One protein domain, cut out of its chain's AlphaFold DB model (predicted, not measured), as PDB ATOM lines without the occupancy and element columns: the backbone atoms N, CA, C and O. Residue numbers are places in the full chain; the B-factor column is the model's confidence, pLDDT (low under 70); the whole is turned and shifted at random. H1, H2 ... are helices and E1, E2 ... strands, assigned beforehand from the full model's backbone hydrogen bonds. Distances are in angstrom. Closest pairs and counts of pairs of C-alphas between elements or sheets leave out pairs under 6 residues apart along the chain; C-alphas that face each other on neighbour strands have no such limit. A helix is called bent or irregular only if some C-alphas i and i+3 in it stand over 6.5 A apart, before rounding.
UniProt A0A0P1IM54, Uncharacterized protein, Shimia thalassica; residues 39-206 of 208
ATOM      1  N   GLY A  39     425.764 379.033 284.691       85.38
ATOM      2  CA  GLY A  39     424.618 378.389 284.085       85.38
ATOM      3  C   GLY A  39     424.815 376.902 283.900       85.38
ATOM      4  O   GLY A  39     425.878 376.341 284.172       85.38
ATOM      5  N   GLN A  40     423.753 376.283 283.411       89.19
ATOM      6  CA  GLN A  40     423.780 374.924 282.918       89.19
ATOM      7  C   GLN A  40     423.227 374.877 281.501       89.19
ATOM      8  O   GLN A  40     422.358 375.665 281.129       89.19
ATOM      9  N   MET A  41     423.764 373.962 280.710       90.06
ATOM     10  CA  MET A  41     423.350 373.717 279.338       90.06
ATOM     11  C   MET A  41     423.283 372.213 279.115       90.06
ATOM     12  O   MET A  41     424.233 371.500 279.437       90.06
ATOM     13  N   ASP A  42     422.198 371.762 278.495       92.25
ATOM     14  CA  ASP A  42     422.064 370.383 278.046       92.25
ATOM     15  C   ASP A  42     422.453 370.287 276.569       92.25
ATOM     16  O   ASP A  42     421.964 371.046 275.730       92.25
ATOM     17  N   ILE A  43     423.336 369.345 276.245       89.69
ATOM     18  CA  ILE A  43     423.742 369.041 274.870       89.69
ATOM     19  C   ILE A  43     423.402 367.595 274.539       89.69
ATOM     20  O   ILE A  43     423.522 366.713 275.385       89.69
ATOM     21  N   GLN A  44     422.989 367.337 273.302       91.31
ATOM     22  CA  GLN A  44     422.773 365.971 272.842       91.31
ATOM     23  C   GLN A  44     424.118 365.240 272.751       91.31
ATOM     24  O   GLN A  44     425.085 365.805 272.240       91.31
ATOM     25  N   VAL A  45     424.170 363.992 273.222       88.56
ATOM     26  CA  VAL A  45     425.336 363.116 273.067       88.56
ATOM     27  C   VAL A  45     425.557 362.870 271.571       88.56
ATOM     28  O   VAL A  45     424.665 362.328 270.907       88.56
ATOM     29  N   PRO A  46     426.716 363.258 271.009       85.38
ATOM     30  CA  PRO A  46     427.055 362.928 269.633       85.38
ATOM     31  C   PRO A  46     427.025 361.419 269.400       85.38
ATOM     32  O   PRO A  46     427.554 360.648 270.196       85.38
ATOM     33  N   ALA A  47     426.475 360.994 268.262       83.94
ATOM     34  CA  ALA A  47     426.415 359.575 267.907       83.94
ATOM     35  C   ALA A  47     427.807 358.916 267.813       83.94
ATOM     36  O   ALA A  47     427.918 357.706 267.997       83.94
ATOM     37  N   SER A  48     428.871 359.694 267.559       82.62
ATOM     38  CA  SER A  48     430.253 359.192 267.557       82.62
ATOM     39  C   SER A  48     430.730 358.727 268.934       82.62
ATOM     40  O   SER A  48     431.651 357.920 269.006       82.62
ATOM     41  N   PHE A  49     430.087 359.165 270.023       81.38
ATOM     42  CA  PHE A  49     430.460 358.788 271.389       81.38
ATOM     43  C   PHE A  49     429.835 357.462 271.846       81.38
ATOM     44  O   PHE A  49     430.081 357.029 272.971       81.38
ATOM     45  N   GLY A  50     429.062 356.794 270.980       80.38
ATOM     46  CA  GLY A  50     428.476 355.484 271.257       80.38
ATOM     47  C   GLY A  50     427.537 355.510 272.464       80.38
ATOM     48  O   GLY A  50     426.614 356.319 272.519       80.38
ATOM     49  N   ASP A  51     427.793 354.635 273.438       80.56
ATOM     50  CA  ASP A  51     426.960 354.445 274.635       80.56
ATOM     51  C   ASP A  51     427.317 355.402 275.792       80.56
ATOM     52  O   ASP A  51     427.130 355.063 276.966       80.56
ATOM     53  N   LEU A  52     427.874 356.581 275.487       86.75
ATOM     54  CA  LEU A  52     428.182 357.595 276.494       86.75
ATOM     55  C   LEU A  52     426.900 358.049 277.203       86.75
ATOM     56  O   LEU A  52     425.926 358.462 276.573       86.75
ATOM     57  N   GLU A  53     426.931 358.041 278.532       88.44
ATOM     58  CA  GLU A  53     425.808 358.460 279.368       88.44
ATOM     59  C   GLU A  53     426.152 359.738 280.139       88.44
ATOM     60  O   GLU A  53     427.225 359.847 280.735       88.44
ATOM     61  N   GLY A  54     425.229 360.701 280.158       89.69
ATOM     62  CA  GLY A  54     425.321 361.897 280.990       89.69
ATOM     63  C   GLY A  54     424.628 361.714 282.335       89.69
ATOM     64  O   GLY A  54     423.622 361.013 282.442       89.69
ATOM     65  N   TYR A  55     425.153 362.378 283.361       90.62
ATOM     66  CA  TYR A  55     424.564 362.417 284.697       90.62
ATOM     67  C   TYR A  55     424.439 363.862 285.179       90.62
ATOM     68  O   TYR A  55     425.202 364.742 284.776       90.62
ATOM     69  N   VAL A  56     423.480 364.104 286.070       91.12
ATOM     70  CA  VAL A  56     423.379 365.383 286.777       91.12
ATOM     71  C   VAL A  56     424.317 365.406 287.982       91.12
ATOM     72  O   VAL A  56     424.651 364.364 288.551       91.12
ATOM     73  N   ALA A  57     424.752 366.600 288.373       90.25
ATOM     74  CA  ALA A  57     425.543 366.788 289.572       90.25
ATOM     75  C   ALA A  57     424.680 366.498 290.812       90.25
ATOM     76  O   ALA A  57     423.474 366.756 290.804       90.25
ATOM     77  N   PRO A  58     425.270 366.016 291.917       87.62
ATOM     78  CA  PRO A  58     424.548 365.921 293.177       87.62
ATOM     79  C   PRO A  58     423.958 367.268 293.589       87.62
ATOM     80  O   PRO A  58     424.646 368.291 293.566       87.62
ATOM     81  N   GLY A  59     422.694 367.239 294.006       85.00
ATOM     82  CA  GLY A  59     421.955 368.437 294.393       85.00
ATOM     83  C   GLY A  59     421.312 369.189 293.226       85.00
ATOM     84  O   GLY A  59     420.583 370.138 293.485       85.00
ATOM     85  N   ASP A  60     421.519 368.765 291.975       89.12
ATOM     86  CA  ASP A  60     420.696 369.220 290.853       89.12
ATOM     87  C   ASP A  60     419.337 368.498 290.880       89.12
ATOM     88  O   ASP A  60     419.264 367.266 290.913       89.12
ATOM     89  N   SER A  61     418.256 369.277 290.919       86.38
ATOM     90  CA  SER A  61     416.876 368.787 290.966       86.38
ATOM     91  C   SER A  61     416.243 368.581 289.589       86.38
ATOM     92  O   SER A  61     415.172 367.979 289.501       86.38
ATOM     93  N   GLU A  62     416.845 369.100 288.519       88.94
ATOM     94  CA  GLU A  62     416.299 368.993 287.168       88.94
ATOM     95  C   GLU A  62     416.706 367.669 286.521       88.94
ATOM     96  O   GLU A  62     417.886 367.335 286.438       88.94
ATOM     97  N   ALA A  63     415.736 366.916 286.001       88.50
ATOM     98  CA  ALA A  63     416.029 365.682 285.280       88.50
ATOM     99  C   ALA A  63     416.833 365.965 283.996       88.50
ATOM    100  O   ALA A  63     416.564 366.933 283.284       88.50
ATOM    101  N   LEU A  64     417.790 365.090 283.688       90.50
ATOM    102  CA  LEU A  64     418.520 365.099 282.421       90.50
ATOM    103  C   LEU A  64     417.805 364.180 281.421       90.50
ATOM    104  O   LEU A  64     417.601 363.002 281.739       90.50
ATOM    105  N   PRO A  65     417.409 364.670 280.233       90.56
ATOM    106  CA  PRO A  65     416.814 363.813 279.218       90.56
ATOM    107  C   PRO A  65     417.770 362.702 278.762       90.56
ATOM    108  O   PRO A  65     418.985 362.887 278.684       90.56
ATOM    109  N   THR A  66     417.222 361.538 278.414       89.44
ATOM    110  CA  THR A  66     418.014 360.422 277.880       89.44
ATOM    111  C   THR A  66     418.760 360.840 276.612       89.44
ATOM    112  O   THR A  66     418.162 361.402 275.696       89.44
ATOM    113  N   GLY A  67     420.057 360.526 276.540       90.25
ATOM    114  CA  GLY A  67     420.911 360.883 275.403       90.25
ATOM    115  C   GLY A  67     421.430 362.324 275.437       90.25
ATOM    116  O   GLY A  67     421.885 362.817 274.407       90.25
ATOM    117  N   PHE A  68     421.363 362.998 276.590       92.12
ATOM    118  CA  PHE A  68     421.935 364.327 276.801       92.12
ATOM    119  C   PHE A  68     423.047 364.312 277.853       92.12
ATOM    120  O   PHE A  68     423.108 363.434 278.714       92.12
ATOM    121  N   LEU A  69     423.920 365.315 277.778       91.75
ATOM    122  CA  LEU A  69     424.914 365.678 278.784       91.75
ATOM    123  C   LEU A  69     424.541 367.041 279.363       91.75
ATOM    124  O   LEU A  69     424.185 367.931 278.593       91.75
ATOM    125  N   ARG A  70     424.701 367.232 280.675       93.12
ATOM    126  CA  ARG A  70     424.581 368.552 281.311       93.12
ATOM    127  C   ARG A  70     425.953 369.137 281.601       93.12
ATOM    128  O   ARG A  70     426.748 368.535 282.322       93.12
ATOM    129  N   ILE A  71     426.205 370.320 281.057       91.81
ATOM    130  CA  ILE A  71     427.414 371.103 281.284       91.81
ATOM    131  C   ILE A  71     427.079 372.205 282.282       91.81
ATOM    132  O   ILE A  71     426.284 373.086 281.971       91.81
ATOM    133  N   TYR A  72     427.718 372.184 283.449       92.38
ATOM    134  CA  TYR A  72     427.676 373.291 284.409       92.38
ATOM    135  C   TYR A  72     428.847 374.210 284.113       92.38
ATOM    136  O   TYR A  72     429.983 373.739 284.128       92.38
ATOM    137  N   SER A  73     428.606 375.487 283.843       90.12
ATOM    138  CA  SER A  73     429.656 376.420 283.441       90.12
ATOM    139  C   SER A  73     429.635 377.715 284.240       90.12
ATOM    140  O   SER A  73     428.610 378.162 284.754       90.12
ATOM    141  N   THR A  74     430.808 378.329 284.330       87.69
ATOM    142  CA  THR A  74     430.999 379.699 284.792       87.69
ATOM    143  C   THR A  74     432.077 380.367 283.952       87.69
ATOM    144  O   THR A  74     433.043 379.725 283.536       87.69
ATOM    145  N   LYS A  75     431.934 381.675 283.729       84.38
ATOM    146  CA  LYS A  75     433.006 382.501 283.157       84.38
ATOM    147  C   LYS A  75     434.123 382.791 284.157       84.38
ATOM    148  O   LYS A  75     435.188 383.222 283.749       84.38
ATOM    149  N   ASP A  76     433.890 382.574 285.449       85.56
ATOM    150  CA  ASP A  76     434.877 382.811 286.493       85.56
ATOM    151  C   ASP A  76     434.864 381.677 287.514       85.56
ATOM    152  O   ASP A  76     433.980 381.588 288.364       85.56
ATOM    153  N   ILE A  77     435.902 380.839 287.491       84.81
ATOM    154  CA  ILE A  77     436.086 379.756 288.464       84.81
ATOM    155  C   ILE A  77     436.136 380.243 289.934       84.81
ATOM    156  O   ILE A  77     436.000 379.438 290.856       84.81
ATOM    157  N   GLN A  78     436.338 381.545 290.186       84.00
ATOM    158  CA  GLN A  78     436.223 382.151 291.521       84.00
ATOM    159  C   GLN A  78     434.773 382.439 291.926       84.00
ATOM    160  O   GLN A  78     434.468 382.475 293.116       84.00
ATOM    161  N   SER A  79     433.887 382.623 290.953       84.19
ATOM    162  CA  SER A  79     432.496 383.022 291.130       84.19
ATOM    163  C   SER A  79     431.566 381.903 290.668       84.19
ATOM    164  O   SER A  79     430.810 382.063 289.724       84.19
ATOM    165  N   VAL A  80     431.607 380.748 291.339       86.38
ATOM    166  CA  VAL A  80     430.775 379.560 291.030       86.38
ATOM    167  C   VAL A  80     429.413 379.545 291.743       86.38
ATOM    168  O   VAL A  80     428.688 378.551 291.693       86.38
ATOM    169  N   ALA A  81     429.048 380.633 292.425       86.12
ATOM    170  CA  ALA A  81     427.808 380.729 293.193       86.12
ATOM    171  C   ALA A  81     426.562 380.483 292.316       86.12
ATOM    172  O   ALA A  81     426.430 381.048 291.235       86.12
ATOM    173  N   GLY A  82     425.633 379.646 292.779       84.88
ATOM    174  CA  GLY A  82     424.420 379.294 292.028       84.88
ATOM    175  C   GLY A  82     424.536 378.035 291.161       84.88
ATOM    176  O   GLY A  82     423.518 377.554 290.681       84.88
ATOM    177  N   LEU A  83     425.733 377.451 291.014       90.06
ATOM    178  CA  LEU A  83     425.882 376.066 290.542       90.06
ATOM    179  C   LEU A  83     425.595 375.074 291.687       90.06
ATOM    180  O   LEU A  83     425.694 375.466 292.853       90.06
ATOM    181  N   PRO A  84     425.300 373.788 291.412       91.31
ATOM    182  CA  PRO A  84     425.147 372.781 292.464       91.31
ATOM    183  C   PRO A  84     426.365 372.735 293.401       91.31
ATOM    184  O   PRO A  84     427.504 372.860 292.946       91.31
ATOM    185  N   GLU A  85     426.151 372.531 294.706       90.38
ATOM    186  CA  GLU A  85     427.225 372.564 295.721       90.38
ATOM    187  C   GLU A  85     428.387 371.622 295.381       90.38
ATOM    188  O   GLU A  85     429.555 371.979 295.546       90.38
ATOM    189  N   ALA A  86     428.074 370.444 294.833       90.31
ATOM    190  CA  ALA A  86     429.073 369.506 294.342       90.31
ATOM    191  C   ALA A  86     429.977 370.154 293.282       90.31
ATOM    192  O   ALA A  86     431.196 370.090 293.404       90.31
ATOM    193  N   VAL A  87     429.406 370.838 292.283       91.81
ATOM    194  CA  VAL A  87     430.153 371.531 291.216       91.81
ATOM    195  C   VAL A  87     431.034 372.641 291.785       91.81
ATOM    196  O   VAL A  87     432.194 372.758 291.392       91.81
ATOM    197  N   GLN A  88     430.525 373.417 292.744       92.56
ATOM    198  CA  GLN A  88     431.313 374.464 293.403       92.56
ATOM    199  C   GLN A  88     432.537 373.878 294.120       92.56
ATOM    200  O   GLN A  88     433.651 374.394 294.009       92.56
ATOM    201  N   ALA A  89     432.348 372.759 294.816       91.94
ATOM    202  CA  ALA A  89     433.430 372.086 295.514       91.94
ATOM    203  C   ALA A  89     434.428 371.417 294.548       91.94
ATOM    204  O   ALA A  89     435.634 371.462 294.799       91.94
ATOM    205  N   GLN A  90     433.961 370.883 293.411       92.06
ATOM    206  CA  GLN A  90     434.844 370.407 292.339       92.06
ATOM    207  C   GLN A  90     435.702 371.542 291.767       92.06
ATOM    208  O   GLN A  90     436.909 371.376 291.595       92.06
ATOM    209  N   ALA A  91     435.116 372.715 291.518       92.25
ATOM    210  CA  ALA A  91     435.852 373.878 291.028       92.25
ATOM    211  C   ALA A  91     436.974 374.288 291.998       92.25
ATOM    212  O   ALA A  91     438.095 374.570 291.570       92.25
ATOM    213  N   ALA A  92     436.716 374.251 293.310       92.12
ATOM    214  CA  ALA A  92     437.723 374.538 294.331       92.12
ATOM    215  C   ALA A  92     438.906 373.551 294.312       92.12
ATOM    216  O   ALA A  92     440.047 373.963 294.531       92.12
ATOM    217  N   LEU A  93     438.661 372.265 294.030       93.81
ATOM    218  CA  LEU A  93     439.720 371.264 293.860       93.81
ATOM    219  C   LEU A  93     440.520 371.508 292.579       93.81
ATOM    220  O   LEU A  93     441.746 371.569 292.625       93.81
ATOM    221  N   VAL A  94     439.834 371.717 291.455       92.56
ATOM    222  CA  VAL A  94     440.464 371.936 290.142       92.56
ATOM    223  C   VAL A  94     441.340 373.185 290.137       92.56
ATOM    224  O   VAL A  94     442.421 373.176 289.559       92.56
ATOM    225  N   ARG A  95     440.943 374.245 290.846       90.19
ATOM    226  CA  ARG A  95     441.773 375.447 291.013       90.19
ATOM    227  C   ARG A  95     443.143 375.166 291.616       90.19
ATOM    228  O   ARG A  95     444.108 375.818 291.242       90.19
ATOM    229  N   LYS A  96     443.246 374.216 292.548       91.62
ATOM    230  CA  LYS A  96     444.539 373.854 293.147       91.62
ATOM    231  C   LYS A  96     445.472 373.185 292.139       91.62
ATOM    232  O   LYS A  96     446.672 373.187 292.365       91.62
ATOM    233  N   LEU A  97     444.930 372.647 291.043       90.88
ATOM    234  CA  LEU A  97     445.683 372.030 289.952       90.88
ATOM    235  C   LEU A  97     446.193 373.053 288.923       90.88
ATOM    236  O   LEU A  97     446.898 372.669 287.995       90.88
ATOM    237  N   ASP A  98     445.865 374.342 289.077       86.75
ATOM    238  CA  ASP A  98     446.324 375.416 288.186       86.75
ATOM    239  C   ASP A  98     447.850 375.462 287.966       86.75
ATOM    240  O   ASP A  98     448.252 375.670 286.821       86.75
ATOM    241  N   PRO A  99     448.703 375.203 288.983       87.62
ATOM    242  CA  PRO A  99     450.157 375.212 288.819       87.62
ATOM    243  C   PRO A  99     450.732 374.032 288.023       87.62
ATOM    244  O   PRO A  99     451.937 374.018 287.768       87.62
ATOM    245  N   LEU A 100     449.933 373.013 287.680       87.62
ATOM    246  CA  LEU A 100     450.437 371.863 286.931       87.62
ATOM    247  C   LEU A 100     450.835 372.284 285.516       87.62
ATOM    248  O   LEU A 100     450.002 372.732 284.729       87.62
ATOM    249  N   SER A 101     452.110 372.080 285.183       82.62
ATOM    250  CA  SER A 101     452.581 372.155 283.803       82.62
ATOM    251  C   SER A 101     452.140 370.897 283.072       82.62
ATOM    252  O   SER A 101     452.510 369.790 283.464       82.62
ATOM    253  N   LEU A 102     451.370 371.072 282.007       81.88
ATOM    254  CA  LEU A 102     450.849 369.984 281.193       81.88
ATOM    255  C   LEU A 102     451.554 369.971 279.835       81.88
ATOM    256  O   LEU A 102     452.021 371.000 279.343       81.88
ATOM    257  N   GLN A 103     451.720 368.775 279.278       82.25
ATOM    258  CA  GLN A 103     452.075 368.587 277.873       82.25
ATOM    259  C   GLN A 103     450.818 368.315 277.036       82.25
ATOM    260  O   GLN A 103     449.815 367.813 277.540       82.25
ATOM    261  N   SER A 104     450.886 368.554 275.726       82.56
ATOM    262  CA  SER A 104     449.802 368.169 274.814       82.56
ATOM    263  C   SER A 104     449.501 366.664 274.907       82.56
ATOM    264  O   SER A 104     450.414 365.845 274.803       82.56
ATOM    265  N   GLY A 105     448.218 366.299 275.002       86.25
ATOM    266  CA  GLY A 105     447.755 364.907 275.081       86.25
ATOM    267  C   GLY A 105     447.165 364.519 276.442       86.25
ATOM    268  O   GLY A 105     446.788 365.378 277.238       86.25
ATOM    269  N   ILE A 106     447.046 363.207 276.682       88.31
ATOM    270  CA  ILE A 106     446.558 362.628 277.946       88.31
ATOM    271  C   ILE A 106     447.761 362.264 278.820       88.31
ATOM    272  O   ILE A 106     448.646 361.535 278.379       88.31
ATOM    273  N   GLN A 107     447.772 362.734 280.064       90.31
ATOM    274  CA  GLN A 107     448.801 362.432 281.061       90.31
ATOM    275  C   GLN A 107     448.154 362.001 282.371       90.31
ATOM    276  O   GLN A 107     447.150 362.575 282.793       90.31
ATOM    277  N   ASP A 108     448.758 361.029 283.049       91.75
ATOM    278  CA  ASP A 108     448.425 360.758 284.443       91.75
ATOM    279  C   ASP A 108     449.033 361.858 285.322       91.75
ATOM    280  O   ASP A 108     450.249 361.959 285.467       91.75
ATOM    281  N   ALA A 109     448.177 362.710 285.883       93.50
ATOM    282  CA  ALA A 109     448.562 363.821 286.743       93.50
ATOM    283  C   ALA A 109     448.381 363.490 288.231       93.50
ATOM    284  O   ALA A 109     448.482 364.385 289.070       93.50
ATOM    285  N   THR A 110     448.099 362.229 288.578       94.44
ATOM    286  CA  THR A 110     447.714 361.832 289.940       94.44
ATOM    287  C   THR A 110     448.775 362.205 290.972       94.44
ATOM    288  O   THR A 110     448.458 362.889 291.942       94.44
ATOM    289  N   ASP A 111     450.034 361.823 290.759       94.75
ATOM    290  CA  ASP A 111     451.100 362.080 291.737       94.75
ATOM    291  C   ASP A 111     451.399 363.579 291.880       94.75
ATOM    292  O   ASP A 111     451.600 364.080 292.986       94.75
ATOM    293  N   ALA A 112     451.361 364.319 290.770       94.44
ATOM    294  CA  ALA A 112     451.563 365.764 290.776       94.44
ATOM    295  C   ALA A 112     450.402 366.501 291.472       94.44
ATOM    296  O   ALA A 112     450.627 367.425 292.252       94.44
ATOM    297  N   ALA A 113     449.157 366.060 291.268       94.75
ATOM    298  CA  ALA A 113     447.990 366.575 291.983       94.75
ATOM    299  C   ALA A 113     448.076 366.301 293.495       94.75
ATOM    300  O   ALA A 113     447.771 367.183 294.302       94.75
ATOM    301  N   VAL A 114     448.559 365.117 293.889       95.25
ATOM    302  CA  VAL A 114     448.765 364.756 295.302       95.25
ATOM    303  C   VAL A 114     449.784 365.685 295.962       95.25
ATOM    304  O   VAL A 114     449.557 366.123 297.091       95.25
ATOM    305  N   GLN A 115     450.858 366.061 295.263       95.75
ATOM    306  CA  GLN A 115     451.831 367.049 295.757       95.75
ATOM    307  C   GLN A 115     451.209 368.439 295.976       95.75
ATOM    308  O   GLN A 115     451.663 369.185 296.840       95.75
ATOM    309  N   LEU A 116     450.134 368.764 295.251       95.31
ATOM    310  CA  LEU A 116     449.329 369.980 295.430       95.31
ATOM    311  C   LEU A 116     448.186 369.806 296.452       95.31
ATOM    312  O   LEU A 116     447.343 370.691 296.614       95.31
ATOM    313  N   GLY A 117     448.144 368.672 297.162       94.94
ATOM    314  CA  GLY A 117     447.145 368.382 298.189       94.94
ATOM    315  C   GLY A 117     445.758 368.055 297.632       94.94
ATOM    316  O   GLY A 117     444.754 368.344 298.288       94.94
ATOM    317  N   VAL A 118     445.693 367.494 296.421       94.56
ATOM    318  CA  VAL A 118     444.457 367.046 295.771       94.56
ATOM    319  C   VAL A 118     444.579 365.572 295.407       94.56
ATOM    320  O   VAL A 118     445.465 365.177 294.657       94.56
ATOM    321  N   THR A 119     443.662 364.748 295.902       93.69
ATOM    322  CA  THR A 119     443.620 363.313 295.606       93.69
ATOM    323  C   THR A 119     442.366 362.951 294.801       93.69
ATOM    324  O   THR A 119     441.348 363.636 294.924       93.69
ATOM    325  N   PRO A 120     442.359 361.839 294.035       90.81
ATOM    326  CA  PRO A 120     441.146 361.360 293.363       90.81
ATOM    327  C   PRO A 120     439.950 361.196 294.319       90.81
ATOM    328  O   PRO A 120     438.804 361.455 293.961       90.81
ATOM    329  N   SER A 121     440.214 360.816 295.574       87.69
ATOM    330  CA  SER A 121     439.171 360.628 296.586       87.69
ATOM    331  C   SER A 121     438.534 361.928 297.080       87.69
ATOM    332  O   SER A 121     437.401 361.901 297.567       87.69
ATOM    333  N   ASP A 122     439.222 363.065 296.936       90.06
ATOM    334  CA  ASP A 122     438.632 364.366 297.241       90.06
ATOM    335  C   ASP A 122     437.491 364.668 296.269       90.06
ATOM    336  O   ASP A 122     436.419 365.056 296.724       90.06
ATOM    337  N   PHE A 123     437.682 364.382 294.975       88.69
ATOM    338  CA  PHE A 123     436.645 364.500 293.944       88.69
ATOM    339  C   PHE A 123     435.471 363.548 294.196       88.69
ATOM    340  O   PHE A 123     434.320 363.970 294.103       88.69
ATOM    341  N   ASP A 124     435.723 362.289 294.572       82.69
ATOM    342  CA  ASP A 124     434.650 361.327 294.873       82.69
ATOM    343  C   ASP A 124     433.769 361.791 296.043       82.69
ATOM    344  O   ASP A 124     432.545 361.626 296.025       82.69
ATOM    345  N   ARG A 125     434.391 362.375 297.079       78.50
ATOM    346  CA  ARG A 125     433.687 362.853 298.277       78.50
ATOM    347  C   ARG A 125     432.671 363.936 297.928       78.50
ATOM    348  O   ARG A 125     431.561 363.899 298.453       78.50
ATOM    349  N   VAL A 126     433.037 364.865 297.045       77.00
ATOM    350  CA  VAL A 126     432.134 365.937 296.594       77.00
ATOM    351  C   VAL A 126     431.197 365.507 295.467       77.00
ATOM    352  O   VAL A 126     430.088 366.022 295.387       77.00
ATOM    353  N   ALA A 127     431.575 364.522 294.652       71.69
ATOM    354  CA  ALA A 127     430.756 364.026 293.547       71.69
ATOM    355  C   ALA A 127     429.661 363.034 293.948       71.69
ATOM    356  O   ALA A 127     428.716 362.871 293.186       71.69
ATOM    357  N   TYR A 128     429.785 362.318 295.071       66.56
ATOM    358  CA  TYR A 128     428.877 361.194 295.337       66.56
ATOM    359  C   TYR A 128     428.334 361.094 296.767       66.56
ATOM    360  O   TYR A 128     427.580 360.154 297.001       66.56
ATOM    361  N   SER A 129     428.690 362.019 297.680       52.91
ATOM    362  CA  SER A 129     428.250 362.219 299.094       52.91
ATOM    363  C   SER A 129     428.118 360.994 300.029       52.91
ATOM    364  O   SER A 129     427.966 361.133 301.237       52.91
ATOM    365  N   SER A 130     428.252 359.778 299.520       47.19
ATOM    366  CA  SER A 130     428.307 358.502 300.213       47.19
ATOM    367  C   SER A 130     428.778 357.464 299.190       47.19
ATOM    368  O   SER A 130     428.011 356.906 298.405       47.19
ATOM    369  N   ALA A 131     430.084 357.202 299.156       44.91
ATOM    370  CA  ALA A 131     430.637 356.105 298.370       44.91
ATOM    371  C   ALA A 131     430.252 354.756 299.012       44.91
ATOM    372  O   ALA A 131     431.083 354.060 299.590       44.91
ATOM    373  N   GLY A 132     428.976 354.373 298.954       49.09
ATOM    374  CA  GLY A 132     428.566 352.996 299.201       49.09
ATOM    375  C   GLY A 132     429.041 352.132 298.038       49.09
ATOM    376  O   GLY A 132     428.670 352.443 296.917       49.09
ATOM    377  N   LYS A 133     429.866 351.102 298.291       47.81
ATOM    378  CA  LYS A 133     430.379 350.038 297.377       47.81
ATOM    379  C   LYS A 133     430.865 350.431 295.961       47.81
ATOM    380  O   LYS A 133     431.350 349.563 295.241       47.81
ATOM    381  N   ARG A 134     430.761 351.693 295.544       55.00
ATOM    382  CA  ARG A 134     431.206 352.197 294.249       55.00
ATOM    383  C   ARG A 134     432.718 352.265 294.246       55.00
ATOM    384  O   ARG A 134     433.363 352.555 295.257       55.00
ATOM    385  N   ALA A 135     433.269 351.938 293.094       63.22
ATOM    386  CA  ALA A 135     434.692 351.829 292.919       63.22
ATOM    387  C   ALA A 135     435.295 353.244 292.945       63.22
ATOM    388  O   ALA A 135     435.025 354.042 292.056       63.22
ATOM    389  N   LYS A 136     436.057 353.553 294.002       77.81
ATOM    390  CA  LYS A 136     436.700 354.862 294.182       77.81
ATOM    391  C   LYS A 136     437.621 355.177 293.007       77.81
ATOM    392  O   LYS A 136     438.328 354.270 292.536       77.81
ATOM    393  N   SER A 137     437.625 356.441 292.600       85.94
ATOM    394  CA  SER A 137     438.555 356.992 291.627       85.94
ATOM    395  C   SER A 137     439.986 356.793 292.116       85.94
ATOM    396  O   SER A 137     440.282 356.891 293.309       85.94
ATOM    397  N   ASN A 138     440.885 356.462 291.195       88.19
ATOM    398  CA  ASN A 138     442.304 356.224 291.483       88.19
ATOM    399  C   ASN A 138     443.232 356.988 290.532       88.19
ATOM    400  O   ASN A 138     444.451 356.833 290.636       88.19
ATOM    401  N   ARG A 139     442.667 357.774 289.607       90.50
ATOM    402  CA  ARG A 139     443.402 358.541 288.609       90.50
ATOM    403  C   ARG A 139     442.811 359.933 288.436       90.50
ATOM    404  O   ARG A 139     441.591 360.095 288.401       90.50
ATOM    405  N   ILE A 140     443.695 360.914 288.296       93.19
ATOM    406  CA  ILE A 140     443.400 362.235 287.742       93.19
ATOM    407  C   ILE A 140     444.176 362.313 286.432       93.19
ATOM    408  O   ILE A 140     445.402 362.392 286.439       93.19
ATOM    409  N   LEU A 141     443.469 362.265 285.309       92.19
ATOM    410  CA  LEU A 141     444.071 362.427 283.995       92.19
ATOM    411  C   LEU A 141     444.000 363.893 283.584       92.19
ATOM    412  O   LEU A 141     442.915 364.466 283.520       92.19
ATOM    413  N   ALA A 142     445.141 364.499 283.288       91.50
ATOM    414  CA  ALA A 142     445.181 365.783 282.614       91.50
ATOM    415  C   ALA A 142     445.069 365.561 281.103       91.50
ATOM    416  O   ALA A 142     445.772 364.729 280.532       91.50
ATOM    417  N   VAL A 143     444.172 366.302 280.463       88.38
ATOM    418  CA  VAL A 143     443.900 366.218 279.031       88.38
ATOM    419  C   VAL A 143     444.055 367.610 278.440       88.38
ATOM    420  O   VAL A 143     443.188 368.471 278.600       88.38
ATOM    421  N   GLU A 144     445.164 367.844 277.752       84.19
ATOM    422  CA  GLU A 144     445.442 369.122 277.105       84.19
ATOM    423  C   GLU A 144     445.209 369.020 275.597       84.19
ATOM    424  O   GLU A 144     445.715 368.116 274.927       84.19
ATOM    425  N   GLY A 145     444.388 369.931 275.067       69.44
ATOM    426  CA  GLY A 145     444.117 370.025 273.631       69.44
ATOM    427  C   GLY A 145     445.032 371.017 272.918       69.44
ATOM    428  O   GLY A 145     445.685 371.847 273.539       69.44
ATOM    429  N   LYS A 146     444.993 371.000 271.582       64.62
ATOM    430  CA  LYS A 146     445.871 371.806 270.707       64.62
ATOM    431  C   LYS A 146     445.799 373.327 270.915       64.62
ATOM    432  O   LYS A 146     446.720 374.029 270.520       64.62
ATOM    433  N   ASN A 147     444.728 373.829 271.530       64.44
ATOM    434  CA  ASN A 147     444.481 375.261 271.724       64.44
ATOM    435  C   ASN A 147     444.839 375.753 273.143       64.44
ATOM    436  O   ASN A 147     444.395 376.827 273.534       64.44
ATOM    437  N   GLY A 148     445.557 374.953 273.945       65.62
ATOM    438  CA  GLY A 148     445.890 375.283 275.339       65.62
ATOM    439  C   GLY A 148     444.718 375.142 276.320       65.62
ATOM    440  O   GLY A 148     444.842 375.478 277.496       65.62
ATOM    441  N   SER A 149     443.563 374.636 275.865       71.62
ATOM    442  CA  SER A 149     442.465 374.272 276.759       71.62
ATOM    443  C   SER A 149     442.794 372.967 277.475       71.62
ATOM    444  O   SER A 149     442.928 371.900 276.854       71.62
ATOM    445  N   ARG A 150     442.902 373.063 278.800       85.25
ATOM    446  CA  ARG A 150     443.176 371.926 279.671       85.25
ATOM    447  C   ARG A 150     441.886 371.414 280.286       85.25
ATOM    448  O   ARG A 150     440.993 372.187 280.635       85.25
ATOM    449  N   ALA A 151     441.800 370.106 280.436       89.62
ATOM    450  CA  ALA A 151     440.768 369.477 281.226       89.62
ATOM    451  C   ALA A 151     441.373 368.462 282.185       89.62
ATOM    452  O   ALA A 151     442.431 367.898 281.914       89.62
ATOM    453  N   PHE A 152     440.681 368.209 283.287       92.12
ATOM    454  CA  PHE A 152     440.990 367.100 284.177       92.12
ATOM    455  C   PHE A 152     439.848 366.097 284.123       92.12
ATOM    456  O   PHE A 152     438.684 366.478 284.239       92.12
ATOM    457  N   PHE A 153     440.181 364.827 283.936       90.94
ATOM    458  CA  PHE A 153     439.247 363.717 283.996       90.94
ATOM    459  C   PHE A 153     439.552 362.872 285.224       90.94
ATOM    460  O   PHE A 153     440.649 362.325 285.356       90.94
ATOM    461  N   VAL A 154     438.590 362.782 286.137       89.38
ATOM    462  CA  VAL A 154     438.747 362.015 287.377       89.38
ATOM    463  C   VAL A 154     437.899 360.763 287.300       89.38
ATOM    464  O   VAL A 154     436.685 360.849 287.119       89.38
ATOM    465  N   ALA A 155     438.554 359.610 287.407       86.00
ATOM    466  CA  ALA A 155     437.910 358.315 287.267       86.00
ATOM    467  C   ALA A 155     438.692 357.204 287.973       86.00
ATOM    468  O   ALA A 155     439.814 357.371 288.470       86.00
ATOM    469  N   ARG A 156     438.087 356.017 287.986       84.00
ATOM    470  CA  ARG A 156     438.776 354.777 288.321       84.00
ATOM    471  C   ARG A 156     439.224 354.074 287.052       84.00
ATOM    472  O   ARG A 156     438.371 353.640 286.301       84.00
ATOM    473  N   ILE A 157     440.521 353.840 286.886       82.25
ATOM    474  CA  ILE A 157     441.079 353.017 285.807       82.25
ATOM    475  C   ILE A 157     441.683 351.760 286.429       82.25
ATOM    476  O   ILE A 157     442.550 351.837 287.308       82.25
ATOM    477  N   ALA A 158     441.179 350.593 286.033       79.62
ATOM    478  CA  ALA A 158     441.661 349.314 286.537       79.62
ATOM    479  C   ALA A 158     442.978 348.941 285.837       79.62
ATOM    480  O   ALA A 158     443.115 349.125 284.632       79.62
ATOM    481  N   ALA A 159     443.961 348.432 286.585       79.31
ATOM    482  CA  ALA A 159     445.283 348.127 286.028       79.31
ATOM    483  C   ALA A 159     445.247 346.991 284.987       79.31
ATOM    484  O   ALA A 159     446.066 346.960 284.077       79.31
ATOM    485  N   ASP A 160     444.291 346.075 285.124       81.69
ATOM    486  CA  ASP A 160     444.025 344.957 284.219       81.69
ATOM    487  C   ASP A 160     443.119 345.334 283.035       81.69
ATOM    488  O   ASP A 160     443.046 344.587 282.061       81.69
ATOM    489  N   GLN A 161     442.451 346.491 283.093       79.50
ATOM    490  CA  GLN A 161     441.607 347.024 282.022       79.50
ATOM    491  C   GLN A 161     441.840 348.533 281.862       79.50
ATOM    492  O   GLN A 161     440.950 349.333 282.171       79.50
ATOM    493  N   PRO A 162     443.033 348.942 281.392       74.56
ATOM    494  CA  PRO A 162     443.393 350.352 281.284       74.56
ATOM    495  C   PRO A 162     442.499 351.127 280.310       74.56
ATOM    496  O   PRO A 162     442.315 352.320 280.500       74.56
ATOM    497  N   ASP A 163     441.896 350.446 279.330       76.94
ATOM    498  CA  ASP A 163     440.967 351.032 278.355       76.94
ATOM    499  C   ASP A 163     439.485 350.761 278.679       76.94
ATOM    500  O   ASP A 163     438.598 351.046 277.872       76.94
ATOM    501  N   GLY A 164     439.195 350.181 279.848       76.94
ATOM    502  CA  GLY A 164     437.831 349.872 280.264       76.94
ATOM    503  C   GLY A 164     436.972 351.132 280.386       76.94
ATOM    504  O   GLY A 164     437.428 352.165 280.873       76.94
ATOM    505  N   ALA A 165     435.708 351.040 279.965       78.00
ATOM    506  CA  ALA A 165     434.768 352.149 280.071       78.00
ATOM    507  C   ALA A 165     434.420 352.435 281.541       78.00
ATOM    508  O   ALA A 165     433.926 351.559 282.254       78.00
ATOM    509  N   VAL A 166     434.660 353.663 281.997       79.12
ATOM    510  CA  VAL A 166     434.555 354.050 283.410       79.12
ATOM    511  C   VAL A 166     433.742 355.336 283.572       79.12
ATOM    512  O   VAL A 166     433.758 356.191 282.687       79.12
ATOM    513  N   PRO A 167     432.980 355.494 284.668       83.00
ATOM    514  CA  PRO A 167     432.380 356.779 284.992       83.00
ATOM    515  C   PRO A 167     433.455 357.771 285.437       83.00
ATOM    516  O   PRO A 167     434.483 357.383 285.998       83.00
ATOM    517  N   GLY A 168     433.190 359.052 285.218       87.12
ATOM    518  CA  GLY A 168     434.083 360.117 285.638       87.12
ATOM    519  C   GLY A 168     433.495 361.497 285.414       87.12
ATOM    520  O   GLY A 168     432.352 361.654 284.981       87.12
ATOM    521  N   ILE A 169     434.288 362.512 285.733       89.62
ATOM    522  CA  ILE A 169     433.888 363.911 285.589       89.62
ATOM    523  C   ILE A 169     434.940 364.617 284.752       89.62
ATOM    524  O   ILE A 169     436.129 364.548 285.068       89.62
ATOM    525  N   PHE A 170     434.498 365.293 283.693       91.38
ATOM    526  CA  PHE A 170     435.338 366.230 282.961       91.38
ATOM    527  C   PHE A 170     435.271 367.602 283.612       91.38
ATOM    528  O   PHE A 170     434.188 368.147 283.813       91.38
ATOM    529  N   HIS A 171     436.441 368.164 283.889       91.94
ATOM    530  CA  HIS A 171     436.622 369.516 284.392       91.94
ATOM    531  C   HIS A 171     437.385 370.337 283.362       91.94
ATOM    532  O   HIS A 171     438.610 370.244 283.305       91.94
ATOM    533  N   CYS A 172     436.691 371.117 282.542       90.12
ATOM    534  CA  CYS A 172     437.323 371.987 281.555       90.12
ATOM    535  C   CYS A 172     437.765 373.295 282.214       90.12
ATOM    536  O   CYS A 172     437.005 373.899 282.969       90.12
ATOM    537  N   VAL A 173     438.979 373.745 281.901       87.44
ATOM    538  CA  VAL A 173     439.526 375.022 282.362       87.44
ATOM    539  C   VAL A 173     440.125 375.747 281.162       87.44
ATOM    540  O   VAL A 173     441.115 375.296 280.582       87.44
ATOM    541  N   GLU A 174     439.527 376.868 280.774       77.12
ATOM    542  CA  GLU A 174     439.999 377.677 279.652       77.12
ATOM    543  C   GLU A 174     440.722 378.925 280.169       77.12
ATOM    544  O   GLU A 174     440.153 379.738 280.896       77.12
ATOM    545  N   GLN A 175     441.991 379.083 279.784       65.06
ATOM    546  CA  GLN A 175     442.831 380.233 280.150       65.06
ATOM    547  C   GLN A 175     442.895 381.301 279.041       65.06
ATOM    548  O   GLN A 175     443.831 382.094 278.992       65.06
ATOM    549  N   ALA A 176     441.925 381.324 278.121       54.81
ATOM    550  CA  ALA A 176     442.011 382.163 276.926       54.81
ATOM    551  C   ALA A 176     441.782 383.661 277.199       54.81
ATOM    552  O   ALA A 176     442.323 384.488 276.470       54.81
ATOM    553  N   GLN A 177     441.022 384.020 278.239       53.44
ATOM    554  CA  GLN A 177     440.776 385.394 278.696       53.44
ATOM    555  C   GLN A 177     440.458 385.375 280.197       53.44
ATOM    556  O   GLN A 177     439.888 384.408 280.686       53.44
ATOM    557  N   LEU A 178     440.848 386.421 280.935       54.03
ATOM    558  CA  LEU A 178     440.405 386.598 282.319       54.03
ATOM    559  C   LEU A 178     438.954 387.108 282.331       54.03
ATOM    560  O   LEU A 178     438.660 388.051 281.589       54.03
ATOM    561  N   PRO A 179     438.085 386.577 283.209       64.31
ATOM    562  CA  PRO A 179     438.334 385.485 284.162       64.31
ATOM    563  C   PRO A 179     438.321 384.073 283.536       64.31
ATOM    564  O   PRO A 179     437.754 383.858 282.470       64.31
ATOM    565  N   VAL A 180     438.987 383.119 284.212       67.38
ATOM    566  CA  VAL A 180     439.142 381.718 283.766       67.38
ATOM    567  C   VAL A 180     437.781 381.032 283.720       67.38
ATOM    568  O   VAL A 180     437.151 380.832 284.765       67.38
ATOM    569  N   ALA A 181     437.376 380.607 282.524       83.06
ATOM    570  CA  ALA A 181     436.153 379.845 282.351       83.06
ATOM    571  C   ALA A 181     436.343 378.408 282.854       83.06
ATOM    572  O   ALA A 181     437.363 377.758 282.599       83.06
ATOM    573  N   TYR A 182     435.341 377.919 283.577       89.00
ATOM    574  CA  TYR A 182     435.294 376.569 284.120       89.00
ATOM    575  C   TYR A 182     434.009 375.883 283.697       89.00
ATOM    576  O   TYR A 182     432.939 376.494 283.726       89.00
ATOM    577  N   SER A 183     434.103 374.596 283.379       90.81
ATOM    578  CA  SER A 183     432.924 373.748 283.322       90.81
ATOM    579  C   SER A 183     433.156 372.363 283.907       90.81
ATOM    580  O   SER A 183     434.278 371.853 283.937       90.81
ATOM    581  N   ALA A 184     432.071 371.760 284.386       92.62
ATOM    582  CA  ALA A 184     432.030 370.389 284.866       92.62
ATOM    583  C   ALA A 184     430.946 369.601 284.126       92.62
ATOM    584  O   ALA A 184     429.830 370.097 283.966       92.62
ATOM    585  N   THR A 185     431.253 368.359 283.753       92.38
ATOM    586  CA  THR A 185     430.295 367.430 283.138       92.38
ATOM    587  C   THR A 185     430.469 366.041 283.738       92.38
ATOM    588  O   THR A 185     431.569 365.486 283.707       92.38
ATOM    589  N   TYR A 186     429.389 365.478 284.283       91.31
ATOM    590  CA  TYR A 186     429.373 364.159 284.919       91.31
ATOM    591  C   TYR A 186     428.967 363.106 283.895       91.31
ATOM    592  O   TYR A 186     427.947 363.246 283.219       91.31
ATOM    593  N   LEU A 187     429.772 362.057 283.777       88.88
ATOM    594  CA  LEU A 187     429.694 361.117 282.671       88.88
ATOM    595  C   LEU A 187     429.799 359.674 283.162       88.88
ATOM    596  O   LEU A 187     430.495 359.369 284.133       88.88
ATOM    597  N   GLY A 188     429.131 358.768 282.457       84.44
ATOM    598  CA  GLY A 188     429.269 357.325 282.614       84.44
ATOM    599  C   GLY A 188     429.808 356.671 281.355       84.44
ATOM    600  O   GLY A 188     429.594 357.166 280.253       84.44
ATOM    601  N   LYS A 189     430.464 355.521 281.545       80.50
ATOM    602  CA  LYS A 189     430.963 354.639 280.479       80.50
ATOM    603  C   LYS A 189     431.875 355.348 279.467       80.50
ATOM    604  O   LYS A 189     431.609 355.348 278.271       80.50
ATOM    605  N   ILE A 190     432.995 355.896 279.935       81.62
ATOM    606  CA  ILE A 190     434.019 356.492 279.068       81.62
ATOM    607  C   ILE A 190     435.243 355.595 278.986       81.62
ATOM    608  O   ILE A 190     435.853 355.294 280.009       81.62
ATOM    609  N   ALA A 191     435.637 355.217 277.772       80.25
ATOM    610  CA  ALA A 191     436.946 354.626 277.536       80.25
ATOM    611  C   ALA A 191     438.021 355.732 277.527       80.25
ATOM    612  O   ALA A 191     437.830 356.754 276.865       80.25
ATOM    613  N   PRO A 192     439.174 355.556 278.197       78.25
ATOM    614  CA  PRO A 192     440.250 356.550 278.185       78.25
ATOM    615  C   PRO A 192     440.708 356.997 276.786       78.25
ATOM    616  O   PRO A 192     441.097 358.151 276.602       78.25
ATOM    617  N   SER A 193     440.592 356.131 275.777       78.19
ATOM    618  CA  SER A 193     440.921 356.436 274.380       78.19
ATOM    619  C   SER A 193     440.035 357.511 273.734       78.19
ATOM    620  O   SER A 193     440.491 358.182 272.809       78.19
ATOM    621  N   THR A 194     438.807 357.732 274.218       83.56
ATOM    622  CA  THR A 194     437.874 358.734 273.664       83.56
ATOM    623  C   THR A 194     437.934 360.081 274.388       83.56
ATOM    624  O   THR A 194     437.262 361.034 273.992       83.56
ATOM    625  N   LEU A 195     438.773 360.211 275.425       85.56
ATOM    626  CA  LEU A 195     438.824 361.402 276.276       85.56
ATOM    627  C   LEU A 195     439.167 362.686 275.514       85.56
ATOM    628  O   LEU A 195     438.618 363.737 275.832       85.56
ATOM    629  N   ILE A 196     440.056 362.627 274.519       84.50
ATOM    630  CA  ILE A 196     440.412 363.815 273.727       84.50
ATOM    631  C   ILE A 196     439.207 364.296 272.912       84.50
ATOM    632  O   ILE A 196     438.890 365.482 272.963       84.50
ATOM    633  N   GLU A 197     438.519 363.389 272.216       85.25
ATOM    634  CA  GLU A 197     437.358 363.714 271.374       85.25
ATOM    635  C   GLU A 197     436.211 364.287 272.220       85.25
ATOM    636  O   GLU A 197     435.677 365.357 271.927       85.25
ATOM    637  N   ILE A 198     435.900 363.630 273.344       84.19
ATOM    638  CA  ILE A 198     434.857 364.075 274.276       84.19
ATOM    639  C   ILE A 198     435.206 365.443 274.875       84.19
ATOM    640  O   ILE A 198     434.347 366.324 274.949       84.19
ATOM    641  N   LYS A 199     436.466 365.658 275.275       85.94
ATOM    642  CA  LYS A 199     436.933 366.959 275.771       85.94
ATOM    643  C   LYS A 199     436.745 368.047 274.720       85.94
ATOM    644  O   LYS A 199     436.338 369.153 275.062       85.94
ATOM    645  N   GLU A 200     437.106 367.784 273.467       83.88
ATOM    646  CA  GLU A 200     436.981 368.772 272.396       83.88
ATOM    647  C   GLU A 200     435.527 369.193 272.183       83.88
ATOM    648  O   GLU A 200     435.275 370.389 272.065       83.88
ATOM    649  N   GLU A 201     434.572 368.267 272.261       83.81
ATOM    650  CA  GLU A 201     433.149 368.611 272.188       83.81
ATOM    651  C   GLU A 201     432.680 369.378 273.436       83.81
ATOM    652  O   GLU A 201     432.110 370.462 273.330       83.81
ATOM    653  N   ILE A 202     432.946 368.863 274.640       82.88
ATOM    654  CA  ILE A 202     432.398 369.426 275.886       82.88
ATOM    655  C   ILE A 202     433.044 370.766 276.241       82.88
ATOM    656  O   ILE A 202     432.352 371.689 276.669       82.88
ATOM    657  N   CYS A 203     434.359 370.900 276.075       80.44
ATOM    658  CA  CYS A 203     435.077 372.101 276.491       80.44
ATOM    659  C   CYS A 203     434.991 373.244 275.468       80.44
ATOM    660  O   CYS A 203     435.364 374.361 275.808       80.44
ATOM    661  N   GLN A 204     434.529 373.009 274.231       74.75
ATOM    662  CA  GLN A 204     434.392 374.070 273.216       74.75
ATOM    663  C   GLN A 204     432.981 374.665 273.119       74.75
ATOM    664  O   GLN A 204     432.828 375.772 272.599       74.75
ATOM    665  N   LYS A 205     431.951 373.958 273.596       65.62
ATOM    666  CA  LYS A 205     430.546 374.404 273.554       65.62
ATOM    667  C   LYS A 205     430.184 375.558 274.500       65.62
ATOM    668  O   LYS A 205     429.312 376.327 274.106       65.62
ATOM    669  N   PRO A 206     430.808 375.761 275.681       58.44
ATOM    670  CA  PRO A 206     430.441 376.834 276.616       58.44
ATOM    671  C   PRO A 206     430.697 378.274 276.144       58.44
ATOM    672  O   PRO A 206     430.690 379.176 276.978       58.44
TER     673      PRO A 206
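What this domain is: This is residues 39 to 206 of the 208 residues of an uncharacterized protein of Shimia thalassica (UniProt A0A0P1IM54). A strongly twisted antiparallel sheet curls round the helix H4 on one face, while H1 and H3 lie side by side across its other face. H2 only grazes the sheet near E5, at the far end from E1. The printed part has 168 residues, with four named helices and eight named strands in the order E1 E2 E3 H1 E4 H2 H3 E5 E6 E7 E8 H4, class mixed. The sheet is branched at E8. The whole is compact, with a radius of gyration of the C-alphas of 14.5 A, and rounded, spanning 42 by 38 by 33 A.

Where its parts are: E1 is residues 39 to 44, from C-alpha 39 at (424.618, 378.389, 284.085); E2 is 53 to 55 and E3 68 to 74, 19.6 A long. H1, residues 85 to 96, is 17.6 A long. E4 is 105 to 108, H2 110 to 115 and H3 120 to 128. E5 is 139 to 144, E6 150 to 155, E7 166 to 174, 24.5 A long, and E8 181 to 190, 23.7 A long. H4, residues 192 to 204, is 19.1 A long, ends at C-alpha 204 at (434.392, 374.070, 273.216), and is irregular: C-alphas 193 and 196 are 7.4 A apart.

How they stand to each other: E1 and E3 are antiparallel neighbours, N 41 and O 71 being 3.0 A apart. E8 has E3 and E2 on one side, with N 72 to O 184 at 3.0 A and N 55 to O 186 at 2.9 A, and E7 on the other side; E8 bends by 63 degrees at residue 187. E5 E6 E7 E8 form a meander, each strand the antiparallel neighbour of the one before, with N 141 to O 153, N 171 to O 152 and N 170 to O 185 at 2.8, 2.8 and 2.9 A. E4 is an edge strand beside E5, N 107 to O 142 at 2.9 A. H1 and H3 touch at Ala 86 and Val 126, their closest C-alphas, 5.2 A apart, and run opposite ways at a shallow tilt of 17 degrees. Both run across the strands on the same face, at heights over the sheet of 9.4 A and 8.6 A. H4 is on the opposite face; its closest C-alphas to E7 are Cys 203 and Cys 172, 5.5 A. In H2 and H3 every O i to N i+4 pair is within hydrogen-bond range; in H1 7 of 8 are, in H4 7 of 9.

The domain as a whole: The C-alphas of Asp 160 and Leu 178 are farthest apart, 41.8 A. The printed part has no cut. The link from E2 to E3, 12 residues, is long. The mean pLDDT of the printed part is 83.7; residues 128 to 135, 145 to 148, 175 to 180 and 205 to 206 are under 70.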